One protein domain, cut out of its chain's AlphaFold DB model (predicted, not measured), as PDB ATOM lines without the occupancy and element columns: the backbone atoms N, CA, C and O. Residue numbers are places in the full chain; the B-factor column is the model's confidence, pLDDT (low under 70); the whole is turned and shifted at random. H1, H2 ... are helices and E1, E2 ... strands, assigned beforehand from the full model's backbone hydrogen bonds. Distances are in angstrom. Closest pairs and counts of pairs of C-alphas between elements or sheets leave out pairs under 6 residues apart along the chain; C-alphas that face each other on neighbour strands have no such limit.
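This is residues 285 to 368 of the 651 residues of an uncharacterized protein of Clytia hemisphaerica (UniProt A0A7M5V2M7). Six short helices gather into a compact cluster whose chain runs back and forth in four legs: H1 one way, H2 back, H3 then H4 as a two-part leg, and H5 then H6 as a second two-part leg returning. Between H2 and H3 a small hairpin of two strands, E1 and E2, reaches away from the helices, and its residues 314 to 319 stick out free. The printed part has 84 residues with six named helices and two named strands, in the order H1, H2, E1, E2, H3, H4, H5, H6; the sheet has the order E1, E2 and is antiparallel, and the class is mostly helix. The whole is compact and rounded, with a radius of gyration of the C-alphas of 12.1 A and spans of 32 by 31 by 25 A.

H1, the longest helix, is residues 285 to 298, 19.9 A from its first C-alpha at (0.500, 24.436, 22.819) to its last. H2 is residues 303 to 311, 12.0 A long. E1 is residues 313 to 315 and E2 residues 318 to 320. H3 is residues 329 to 338, 14.2 A long, with C-alpha 329 at (7.556, 6.016, 16.787). H4 is residues 340 to 346, H5 residues 350 to 357, and H6 residues 359 to 365, ending with C-alpha 365 at (1.814, 14.442, 14.087).

H1 and H2 form a helical hairpin and touch, their closest C-alphas, those of Leu 295 and Ile 303, 6.2 A apart; they run opposite ways at a shallow tilt of 33 degrees, only just short of steep. With residues 291 to 295 alone, H1 only just touches H5, with 3 pairs of C-alphas within 8 A, the closest Leu 295 and Phe 350 at 7.3 A. The hairpin E1 and E2 is antiparallel at 153 degrees, with N 313 and O 320 at 3.0 A and N 320 and O 313 at 2.8 A, both within hydrogen-bond range. H2 and H4 are close but not clearly touching, the closest C-alphas being those of Ile 306 and Trp 343, 7.5 A apart. H3 and H4 meet only through their link, as do H5 and H6. H4 touches H5, opposite ways at a steep tilt of 55 degrees, with the closest C-alphas, Trp 343 and Phe 351, 6.1 A apart. H3 and H6 are close but not clearly touching, with the C-alphas of Val 329 and Ser 363 closest at 5.6 A. In H1 to H6 every O i to N i+4 pair is within hydrogen-bond range.

The two C-alphas farthest apart, those of Pro 317 and Gln 356, are 33.6 A apart. The printed part has no cut and no long link; the link from E2 to H3, 8 residues, is short, and the others are tight. The mean pLDDT of the printed part is 92.0, and no printed residue is under 70.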
ATOM      1  N   HIS A 285       0.761  23.587  21.652       91.31
ATOM      2  CA  HIS A 285       0.500  24.436  22.819       91.31
ATOM      3  C   HIS A 285      -0.611  23.869  23.714       91.31
ATOM      4  O   HIS A 285      -0.487  23.868  24.937       91.31
ATOM      5  N   HIS A 286      -1.668  23.316  23.117       90.38
ATOM      6  CA  HIS A 286      -2.755  22.711  23.883       90.38
ATOM      7  C   HIS A 286      -2.324  21.409  24.568       90.38
ATOM      8  O   HIS A 286      -2.716  21.161  25.707       90.38
ATOM      9  N   ILE A 287      -1.463  20.610  23.929       92.25
ATOM     10  CA  ILE A 287      -0.855  19.421  24.551       92.25
ATOM     11  C   ILE A 287       0.044  19.824  25.726       92.25
ATOM     12  O   ILE A 287      -0.051  19.218  26.794       92.25
ATOM     13  N   GLN A 288       0.856  20.873  25.564       93.50
ATOM     14  CA  GLN A 288       1.665  21.438  26.647       93.50
ATOM     15  C   GLN A 288       0.794  21.885  27.825       93.50
ATOM     16  O   GLN A 288       1.065  21.508  28.965       93.50
ATOM     17  N   GLY A 289      -0.279  22.633  27.549       93.56
ATOM     18  CA  GLY A 289      -1.241  23.068  28.559       93.56
ATOM     19  C   GLY A 289      -1.876  21.893  29.302       93.56
ATOM     20  O   GLY A 289      -1.868  21.875  30.528       93.56
ATOM     21  N   ALA A 290      -2.337  20.863  28.584       92.94
ATOM     22  CA  ALA A 290      -2.927  19.668  29.189       92.94
ATOM     23  C   ALA A 290      -1.946  18.918  30.110       92.94
ATOM     24  O   ALA A 290      -2.320  18.530  31.221       92.94
ATOM     25  N   CYS A 291      -0.687  18.759  29.684       94.81
ATOM     26  CA  CYS A 291       0.356  18.129  30.497       94.81
ATOM     27  C   CYS A 291       0.656  18.959  31.754       94.81
ATOM     28  O   CYS A 291       0.606  18.434  32.867       94.81
ATOM     29  N   SER A 292       0.882  20.265  31.589       95.12
ATOM     30  CA  SER A 292       1.139  21.202  32.688       95.12
ATOM     31  C   SER A 292      -0.013  21.241  33.695       95.12
ATOM     32  O   SER A 292       0.213  21.171  34.904       95.12
ATOM     33  N   ASP A 293      -1.261  21.292  33.227       94.56
ATOM     34  CA  ASP A 293      -2.449  21.283  34.081       94.56
ATOM     35  C   ASP A 293      -2.581  19.972  34.855       94.56
ATOM     36  O   ASP A 293      -2.940  19.977  36.037       94.56
ATOM     37  N   LYS A 294      -2.295  18.832  34.211       96.06
ATOM     38  CA  LYS A 294      -2.329  17.526  34.873       96.06
ATOM     39  C   LYS A 294      -1.274  17.448  35.974       96.06
ATOM     40  O   LYS A 294      -1.622  17.093  37.100       96.06
ATOM     41  N   LEU A 295      -0.033  17.830  35.681       95.62
ATOM     42  CA  LEU A 295       1.065  17.863  36.652       95.62
ATOM     43  C   LEU A 295       0.764  18.830  37.808       95.62
ATOM     44  O   LEU A 295       0.931  18.483  38.978       95.62
ATOM     45  N   SER A 296       0.208  20.004  37.500       94.25
ATOM     46  CA  SER A 296      -0.224  20.990  38.499       94.25
ATOM     47  C   SER A 296      -1.314  20.434  39.423       94.25
ATOM     48  O   SER A 296      -1.252  20.608  40.640       94.25
ATOM     49  N   LYS A 297      -2.298  19.708  38.873       95.88
ATOM     50  CA  LYS A 297      -3.349  19.028  39.654       95.88
ATOM     51  C   LYS A 297      -2.787  17.921  40.546       95.88
ATOM     52  O   LYS A 297      -3.317  17.706  41.633       95.88
ATOM     53  N   MET A 298      -1.721  17.255  40.107       94.81
ATOM     54  CA  MET A 298      -0.988  16.261  40.897       94.81
ATOM     55  C   MET A 298      -0.094  16.891  41.978       94.81
ATOM     56  O   MET A 298       0.344  16.181  42.874       94.81
ATOM     57  N   ARG A 299       0.117  18.217  41.938       92.06
ATOM     58  CA  ARG A 299       0.890  19.001  42.921       92.06
ATOM     59  C   ARG A 299       2.351  18.556  43.046       92.06
ATOM     60  O   ARG A 299       2.890  18.487  44.147       92.06
ATOM     61  N   VAL A 300       2.983  18.261  41.913       92.06
ATOM     62  CA  VAL A 300       4.401  17.878  41.853       92.06
ATOM     63  C   VAL A 300       5.300  19.109  41.717       92.06
ATOM     64  O   VAL A 300       4.906  20.107  41.120       92.06
ATOM     65  N   ASN A 301       6.526  19.040  42.241       88.81
ATOM     66  CA  ASN A 301       7.490  20.156  42.200       88.81
ATOM     67  C   ASN A 301       8.414  20.124  40.969       88.81
ATOM     68  O   ASN A 301       9.229  21.019  40.781       88.81
ATOM     69  N   CYS A 302       8.309  19.085  40.145       90.62
ATOM     70  CA  CYS A 302       9.194  18.790  39.016       90.62
ATOM     71  C   CYS A 302       8.539  19.073  37.652       90.62
ATOM     72  O   CYS A 302       8.935  18.478  36.651       90.62
ATOM     73  N   ILE A 303       7.536  19.963  37.608       92.75
ATOM     74  CA  ILE A 303       6.760  20.263  36.392       92.75
ATOM     75  C   ILE A 303       7.687  20.660  35.243       92.75
ATOM     76  O   ILE A 303       7.613  20.061  34.178       92.75
ATOM     77  N   ASP A 304       8.595  21.609  35.478       92.56
ATOM     78  CA  ASP A 304       9.488  22.126  34.436       92.56
ATOM     79  C   ASP A 304      10.405  21.038  33.866       92.56
ATOM     80  O   ASP A 304      10.614  20.986  32.657       92.56
ATOM     81  N   ARG A 305      10.885  20.118  34.716       93.12
ATOM     82  CA  ARG A 305      11.707  18.976  34.290       93.12
ATOM     83  C   ARG A 305      10.911  18.027  33.393       93.12
ATOM     84  O   ARG A 305      11.357  17.722  32.300       93.12
ATOM     85  N   ILE A 306       9.720  17.608  33.820       94.81
ATOM     86  CA  ILE A 306       8.884  16.692  33.025       94.81
ATOM     87  C   ILE A 306       8.445  17.358  31.711       94.81
ATOM     88  O   ILE A 306       8.398  16.720  30.662       94.81
ATOM     89  N   MET A 307       8.152  18.659  31.735       95.56
ATOM     90  CA  MET A 307       7.827  19.415  30.525       95.56
ATOM     91  C   MET A 307       9.025  19.513  29.569       95.56
ATOM     92  O   MET A 307       8.824  19.395  28.360       95.56
ATOM     93  N   ALA A 308      10.244  19.680  30.089       94.25
ATOM     94  CA  ALA A 308      11.478  19.633  29.305       94.25
ATOM     95  C   ALA A 308      11.721  18.242  28.698       94.25
ATOM     96  O   ALA A 308      12.017  18.153  27.511       94.25
ATOM     97  N   ASP A 309      11.494  17.165  29.454       95.19
ATOM     98  CA  ASP A 309      11.597  15.793  28.938       95.19
ATOM     99  C   ASP A 309      10.649  15.578  27.735       95.19
ATOM    100  O   ASP A 309      11.011  14.959  26.733       95.19
ATOM    101  N   ILE A 310       9.425  16.123  27.790       95.44
ATOM    102  CA  ILE A 310       8.419  15.957  26.727       95.44
ATOM    103  C   ILE A 310       8.693  16.861  25.521       95.44
ATOM    104  O   ILE A 310       8.629  16.405  24.379       95.44
ATOM    105  N   PHE A 311       8.920  18.153  25.744       94.00
ATOM    106  CA  PHE A 311       8.904  19.170  24.686       94.00
ATOM    107  C   PHE A 311      10.275  19.770  24.390       94.00
ATOM    108  O   PHE A 311      10.359  20.686  23.565       94.00
ATOM    109  N   GLY A 312      11.321  19.280  25.041       92.25
ATOM    110  CA  GLY A 312      12.646  19.860  24.979       92.25
ATOM    111  C   GLY A 312      12.760  21.127  25.818       92.25
ATOM    112  O   GLY A 312      11.777  21.683  26.320       92.25
ATOM    113  N   SER A 313      13.989  21.600  25.949       89.19
ATOM    114  CA  SER A 313      14.320  22.818  26.678       89.19
ATOM    115  C   SER A 313      15.326  23.646  25.880       89.19
ATOM    116  O   SER A 313      16.025  23.139  25.001       89.19
ATOM    117  N   GLN A 314      15.381  24.948  26.149       82.69
ATOM    118  CA  GLN A 314      16.427  25.805  25.605       82.69
ATOM    119  C   GLN A 314      17.349  26.230  26.743       82.69
ATOM    120  O   GLN A 314      16.962  27.032  27.595       82.69
ATOM    121  N   VAL A 315      18.576  25.711  26.735       74.75
ATOM    122  CA  VAL A 315      19.614  26.044  27.716       74.75
ATOM    123  C   VAL A 315      20.701  26.842  27.000       74.75
ATOM    124  O   VAL A 315      21.628  26.307  26.391       74.75
ATOM    125  N   GLY A 316      20.553  28.169  27.021       75.00
ATOM    126  CA  GLY A 316      21.432  29.077  26.284       75.00
ATOM    127  C   GLY A 316      21.333  28.856  24.763       75.00
ATOM    128  O   GLY A 316      20.230  28.943  24.217       75.00
ATOM    129  N   PRO A 317      22.451  28.607  24.050       74.88
ATOM    130  CA  PRO A 317      22.434  28.341  22.611       74.88
ATOM    131  C   PRO A 317      22.096  26.882  22.257       74.88
ATOM    132  O   PRO A 317      21.912  26.585  21.079       74.88
ATOM    133  N   VAL A 318      22.046  25.973  23.238       74.25
ATOM    134  CA  VAL A 318      21.789  24.547  23.011       74.25
ATOM    135  C   VAL A 318      20.301  24.267  23.185       74.25
ATOM    136  O   VAL A 318      19.699  24.626  24.200       74.25
ATOM    137  N   GLN A 319      19.709  23.631  22.177       81.19
ATOM    138  CA  GLN A 319      18.354  23.102  22.248       81.19
ATOM    139  C   GLN A 319      18.433  21.638  22.681       81.19
ATOM    140  O   GLN A 319      18.972  20.801  21.958       81.19
ATOM    141  N   GLU A 320      17.906  21.341  23.861       86.44
ATOM    142  CA  GLU A 320      17.697  19.970  24.308       86.44
ATOM    143  C   GLU A 320      16.421  19.442  23.660       86.44
ATOM    144  O   GLU A 320      15.365  20.074  23.731       86.44
ATOM    145  N   LEU A 321      16.534  18.295  22.998       89.06
ATOM    146  CA  LEU A 321      15.429  17.645  22.304       89.06
ATOM    147  C   LEU A 321      14.600  16.822  23.291       89.06
ATOM    148  O   LEU A 321      15.158  16.092  24.109       89.06
ATOM    149  N   GLY A 322      13.275  16.922  23.192       92.69
ATOM    150  CA  GLY A 322      12.348  16.131  24.007       92.69
ATOM    151  C   GLY A 322      11.726  14.963  23.245       92.69
ATOM    152  O   GLY A 322      12.053  14.695  22.087       92.69
ATOM    153  N   LEU A 323      10.746  14.304  23.867       94.75
ATOM    154  CA  LEU A 323       9.912  13.277  23.221       94.75
ATOM    155  C   LEU A 323       9.229  13.774  21.933       94.75
ATOM    156  O   LEU A 323       9.083  13.016  20.978       94.75
ATOM    157  N   ALA A 324       8.824  15.046  21.885       92.56
ATOM    158  CA  ALA A 324       8.213  15.665  20.704       92.56
ATOM    159  C   ALA A 324       9.176  15.764  19.508       92.56
ATOM    160  O   ALA A 324       8.731  15.940  18.378       92.56
ATOM    161  N   ASP A 325      10.480  15.655  19.749       91.38
ATOM    162  CA  ASP A 325      11.525  15.719  18.728       91.38
ATOM    163  C   ASP A 325      12.107  14.332  18.414       91.38
ATOM    164  O   ASP A 325      13.147  14.231  17.768       91.38
ATOM    165  N   ALA A 326      11.453  13.258  18.874       94.19
ATOM    166  CA  ALA A 326      11.821  11.900  18.497       94.19
ATOM    167  C   ALA A 326      11.763  11.714  16.972       94.19
ATOM    168  O   ALA A 326      10.900  12.283  16.291       94.19
ATOM    169  N   GLU A 327      12.680  10.914  16.432       93.62
ATOM    170  CA  GLU A 327      12.814  10.722  14.983       93.62
ATOM    171  C   GLU A 327      11.596   9.984  14.407       93.62
ATOM    172  O   GLU A 327      11.023  10.363  13.380       93.62
ATOM    173  N   ASN A 328      11.156   8.940  15.105       93.88
ATOM    174  CA  ASN A 328      10.061   8.057  14.721       93.88
ATOM    175  C   ASN A 328       9.358   7.480  15.958       93.88
ATOM    176  O   ASN A 328       9.647   7.853  17.097       93.88
ATOM    177  N   VAL A 329       8.377   6.609  15.724       94.06
ATOM    178  CA  VAL A 329       7.556   6.016  16.787       94.06
ATOM    179  C   VAL A 329       8.384   5.059  17.648       94.06
ATOM    180  O   VAL A 329       8.169   4.974  18.858       94.06
ATOM    181  N   GLU A 330       9.359   4.372  17.060       95.38
ATOM    182  CA  GLU A 330      10.273   3.473  17.761       95.38
ATOM    183  C   GLU A 330      11.166   4.251  18.740       95.38
ATOM    184  O   GLU A 330      11.246   3.894  19.917       95.38
ATOM    185  N   ASP A 331      11.754   5.360  18.289       95.69
ATOM    186  CA  ASP A 331      12.552   6.282  19.105       95.69
ATOM    187  C   ASP A 331      11.701   6.939  20.203       95.69
ATOM    188  O   ASP A 331      12.095   6.966  21.370       95.69
ATOM    189  N   LEU A 332      10.478   7.378  19.875       95.75
ATOM    190  CA  LEU A 332       9.518   7.885  20.861       95.75
ATOM    191  C   LEU A 332       9.238   6.844  21.953       95.75
ATOM    192  O   LEU A 332       9.213   7.181  23.136       95.75
ATOM    193  N   THR A 333       9.026   5.586  21.563       95.56
ATOM    194  CA  THR A 333       8.733   4.485  22.491       95.56
ATOM    195  C   THR A 333       9.924   4.199  23.397       95.56
ATOM    196  O   THR A 333       9.756   4.095  24.612       95.56
ATOM    197  N   ALA A 334      11.129   4.107  22.829       96.00
ATOM    198  CA  ALA A 334      12.353   3.860  23.583       96.00
ATOM    199  C   ALA A 334      12.633   4.984  24.591       96.00
ATOM    200  O   ALA A 334      12.842   4.711  25.776       96.00
ATOM    201  N   LYS A 335      12.555   6.248  24.149       95.31
ATOM    202  CA  LYS A 335      12.737   7.417  25.018       95.31
ATOM    203  C   LYS A 335      11.673   7.480  26.108       95.31
ATOM    204  O   LYS A 335      12.024   7.660  27.269       95.31
ATOM    205  N   LEU A 336      10.395   7.272  25.777       96.25
ATOM    206  CA  LEU A 336       9.326   7.287  26.776       96.25
ATOM    207  C   LEU A 336       9.539   6.205  27.841       96.25
ATOM    208  O   LEU A 336       9.479   6.517  29.025       96.25
ATOM    209  N   ASN A 337       9.840   4.966  27.446       95.88
ATOM    210  CA  ASN A 337      10.071   3.874  28.395       95.88
ATOM    211  C   ASN A 337      11.278   4.148  29.310       95.88
ATOM    212  O   ASN A 337      11.233   3.817  30.490       95.88
ATOM    213  N   SER A 338      12.328   4.811  28.809       96.25
ATOM    214  CA  SER A 338      13.480   5.193  29.641       96.25
ATOM    215  C   SER A 338      13.141   6.197  30.756       96.25
ATOM    216  O   SER A 338      13.865   6.288  31.744       96.25
ATOM    217  N   LEU A 339      12.027   6.927  30.621       95.94
ATOM    218  CA  LEU A 339      11.553   7.911  31.596       95.94
ATOM    219  C   LEU A 339      10.581   7.316  32.625       95.94
ATOM    220  O   LEU A 339      10.186   8.023  33.549       95.94
ATOM    221  N   GLU A 340      10.183   6.046  32.492       96.06
ATOM    222  CA  GLU A 340       9.138   5.432  33.321       96.06
ATOM    223  C   GLU A 340       9.482   5.461  34.814       96.06
ATOM    224  O   GLU A 340       8.717   6.012  35.607       96.06
ATOM    225  N   GLU A 341      10.643   4.933  35.207       95.62
ATOM    226  CA  GLU A 341      11.055   4.889  36.617       95.62
ATOM    227  C   GLU A 341      11.173   6.294  37.221       95.62
ATOM    228  O   GLU A 341      10.725   6.553  38.342       95.62
ATOM    229  N   ASP A 342      11.747   7.225  36.461       94.44
ATOM    230  CA  ASP A 342      11.963   8.601  36.889       94.44
ATOM    231  C   ASP A 342      10.646   9.364  37.033       94.44
ATOM    232  O   ASP A 342      10.437  10.058  38.032       94.44
ATOM    233  N   TRP A 343       9.726   9.227  36.081       96.44
ATOM    234  CA  TRP A 343       8.420   9.871  36.157       96.44
ATOM    235  C   TRP A 343       7.524   9.221  37.202       96.44
ATOM    236  O   TRP A 343       6.841   9.949  37.913       96.44
ATOM    237  N   GLN A 344       7.551   7.898  37.381       94.75
ATOM    238  CA  GLN A 344       6.788   7.249  38.453       94.75
ATOM    239  C   GLN A 344       7.310   7.645  39.839       94.75
ATOM    240  O   GLN A 344       6.516   7.844  40.756       94.75
ATOM    241  N   ARG A 345       8.625   7.849  39.993       94.38
ATOM    242  CA  ARG A 345       9.221   8.341  41.244       94.38
ATOM    243  C   ARG A 345       8.860   9.799  41.539       94.38
ATOM    244  O   ARG A 345       8.580  10.139  42.686       94.38
ATOM    245  N   ASN A 346       8.889  10.669  40.528       92.88
ATOM    246  CA  ASN A 346       8.740  12.121  40.701       92.88
ATOM    247  C   ASN A 346       7.297  12.636  40.525       92.88
ATOM    248  O   ASN A 346       6.940  13.672  41.087       92.88
ATOM    249  N   ALA A 347       6.476  11.936  39.744       94.62
ATOM    250  CA  ALA A 347       5.082  12.250  39.442       94.62
ATOM    251  C   ALA A 347       4.247  10.959  39.251       94.62
ATOM    252  O   ALA A 347       3.820  10.655  38.131       94.62
ATOM    253  N   PRO A 348       3.973  10.208  40.339       94.62
ATOM    254  CA  PRO A 348       3.294   8.911  40.275       94.62
ATOM    255  C   PRO A 348       1.981   8.945  39.476       94.62
ATOM    256  O   PRO A 348       1.094   9.751  39.760       94.62
ATOM    257  N   GLY A 349       1.848   8.067  38.478       94.00
ATOM    258  CA  GLY A 349       0.675   7.965  37.599       94.00
ATOM    259  C   GLY A 349       0.634   8.954  36.423       94.00
ATOM    260  O   GLY A 349      -0.277   8.879  35.594       94.00
ATOM    261  N   PHE A 350       1.600   9.873  36.300       96.25
ATOM    262  CA  PHE A 350       1.683  10.756  35.129       96.25
ATOM    263  C   PHE A 350       2.132  10.001  33.874       96.25
ATOM    264  O   PHE A 350       1.604  10.262  32.796       96.25
ATOM    265  N   PHE A 351       3.053   9.043  34.013       96.50
ATOM    266  CA  PHE A 351       3.513   8.203  32.904       96.50
ATOM    267  C   PHE A 351       2.345   7.489  32.211       96.50
ATOM    268  O   PHE A 351       2.152   7.641  31.003       96.50
ATOM    269  N   ASP A 352       1.497   6.806  32.985       96.06
ATOM    270  CA  ASP A 352       0.315   6.110  32.467       96.06
ATOM    271  C   ASP A 352      -0.671   7.076  31.813       96.06
ATOM    272  O   ASP A 352      -1.193   6.811  30.728       96.06
ATOM    273  N   TYR A 353      -0.883   8.240  32.434       95.56
ATOM    274  CA  TYR A 353      -1.702   9.298  31.855       95.56
ATOM    275  C   TYR A 353      -1.158   9.758  30.494       95.56
ATOM    276  O   TYR A 353      -1.925   9.823  29.530       95.56
ATOM    277  N   PHE A 354       0.137  10.061  30.393       95.44
ATOM    278  CA  PHE A 354       0.754  10.532  29.154       95.44
ATOM    279  C   PHE A 354       0.658   9.468  28.058       95.44
ATOM    280  O   PHE A 354       0.213   9.759  26.943       95.44
ATOM    281  N   LYS A 355       0.984   8.218  28.401       94.50
ATOM    282  CA  LYS A 355       0.905   7.073  27.493       94.50
ATOM    283  C   LYS A 355      -0.513   6.870  26.952       94.50
ATOM    284  O   LYS A 355      -0.689   6.703  25.751       94.50
ATOM    285  N   GLN A 356      -1.534   6.961  27.804       93.25
ATOM    286  CA  GLN A 356      -2.933   6.775  27.399       93.25
ATOM    287  C   GLN A 356      -3.503   7.953  26.596       93.25
ATOM    288  O   GLN A 356      -4.317   7.748  25.698       93.25
ATOM    289  N   ASN A 357      -3.116   9.192  26.918       90.19
ATOM    290  CA  ASN A 357      -3.793  10.386  26.398       90.19
ATOM    291  C   ASN A 357      -3.034  11.091  25.267       90.19
ATOM    292  O   ASN A 357      -3.652  11.820  24.485       90.19
ATOM    293  N   HIS A 358      -1.715  10.925  25.169       91.00
ATOM    294  CA  HIS A 358      -0.883  11.724  24.266       91.00
ATOM    295  C   HIS A 358      -0.014  10.897  23.322       91.00
ATOM    296  O   HIS A 358       0.229  11.360  22.212       91.00
ATOM    297  N   PHE A 359       0.376   9.671  23.681       91.56
ATOM    298  CA  PHE A 359       1.281   8.852  22.864       91.56
ATOM    299  C   PHE A 359       0.842   8.704  21.396       91.56
ATOM    300  O   PHE A 359       1.631   8.946  20.481       91.56
ATOM    301  N   ALA A 360      -0.435   8.381  21.162       89.00
ATOM    302  CA  ALA A 360      -0.983   8.265  19.809       89.00
ATOM    303  C   ALA A 360      -0.862   9.586  19.030       89.00
ATOM    304  O   ALA A 360      -0.379   9.610  17.906       89.00
ATOM    305  N   ARG A 361      -1.184  10.715  19.672       89.25
ATOM    306  CA  ARG A 361      -1.085  12.048  19.051       89.25
ATOM    307  C   ARG A 361       0.357  12.418  18.704       89.25
ATOM    308  O   ARG A 361       0.583  13.085  17.699       89.25
ATOM    309  N   PHE A 362       1.323  11.991  19.520       90.00
ATOM    310  CA  PHE A 362       2.735  12.207  19.218       90.00
ATOM    311  C   PHE A 362       3.163  11.423  17.983       90.00
ATOM    312  O   PHE A 362       3.796  11.989  17.091       90.00
ATOM    313  N   SER A 363       2.749  10.160  17.922       86.94
ATOM    314  CA  SER A 363       3.014   9.260  16.800       86.94
ATOM    315  C   SER A 363       2.396   9.771  15.493       86.94
ATOM    316  O   SER A 363       3.014   9.654  14.441       86.94
ATOM    317  N   ASP A 364       1.211  10.383  15.567       83.75
ATOM    318  CA  ASP A 364       0.467  10.842  14.392       83.75
ATOM    319  C   ASP A 364       0.993  12.155  13.791       83.75
ATOM    320  O   ASP A 364       0.905  12.331  12.574       83.75
ATOM    321  N   CYS A 365       1.486  13.104  14.605       84.56
ATOM    322  CA  CYS A 365       1.814  14.442  14.087       84.56
ATOM    323  C   CYS A 365       2.940  15.227  14.786       84.56
ATOM    324  O   CYS A 365       3.216  16.346  14.352       84.56
ATOM    325  N   LEU A 366       3.556  14.730  15.868       85.38
ATOM    326  CA  LEU A 366       4.618  15.479  16.569       85.38
ATOM    327  C   LEU A 366       6.016  14.943  16.292       85.38
ATOM    328  O   LEU A 366       6.921  15.755  16.126       85.38
ATOM    329  N   VAL A 367       6.203  13.623  16.208       90.81
ATOM    330  CA  VAL A 367       7.521  13.054  15.875       90.81
ATOM    331  C   VAL A 367       8.006  13.550  14.510       90.81
ATOM    332  O   VAL A 367       7.199  13.894  13.642       90.81
ATOM    333  N   GLN A 368       9.324  13.609  14.308       90.00
ATOM    334  CA  GLN A 368       9.923  14.211  13.114       90.00
ATOM    335  C   GLN A 368       9.420  13.548  11.826       90.00
ATOM    336  O   GLN A 368       8.919  14.238  10.945       90.00
TER     337      GLN A 368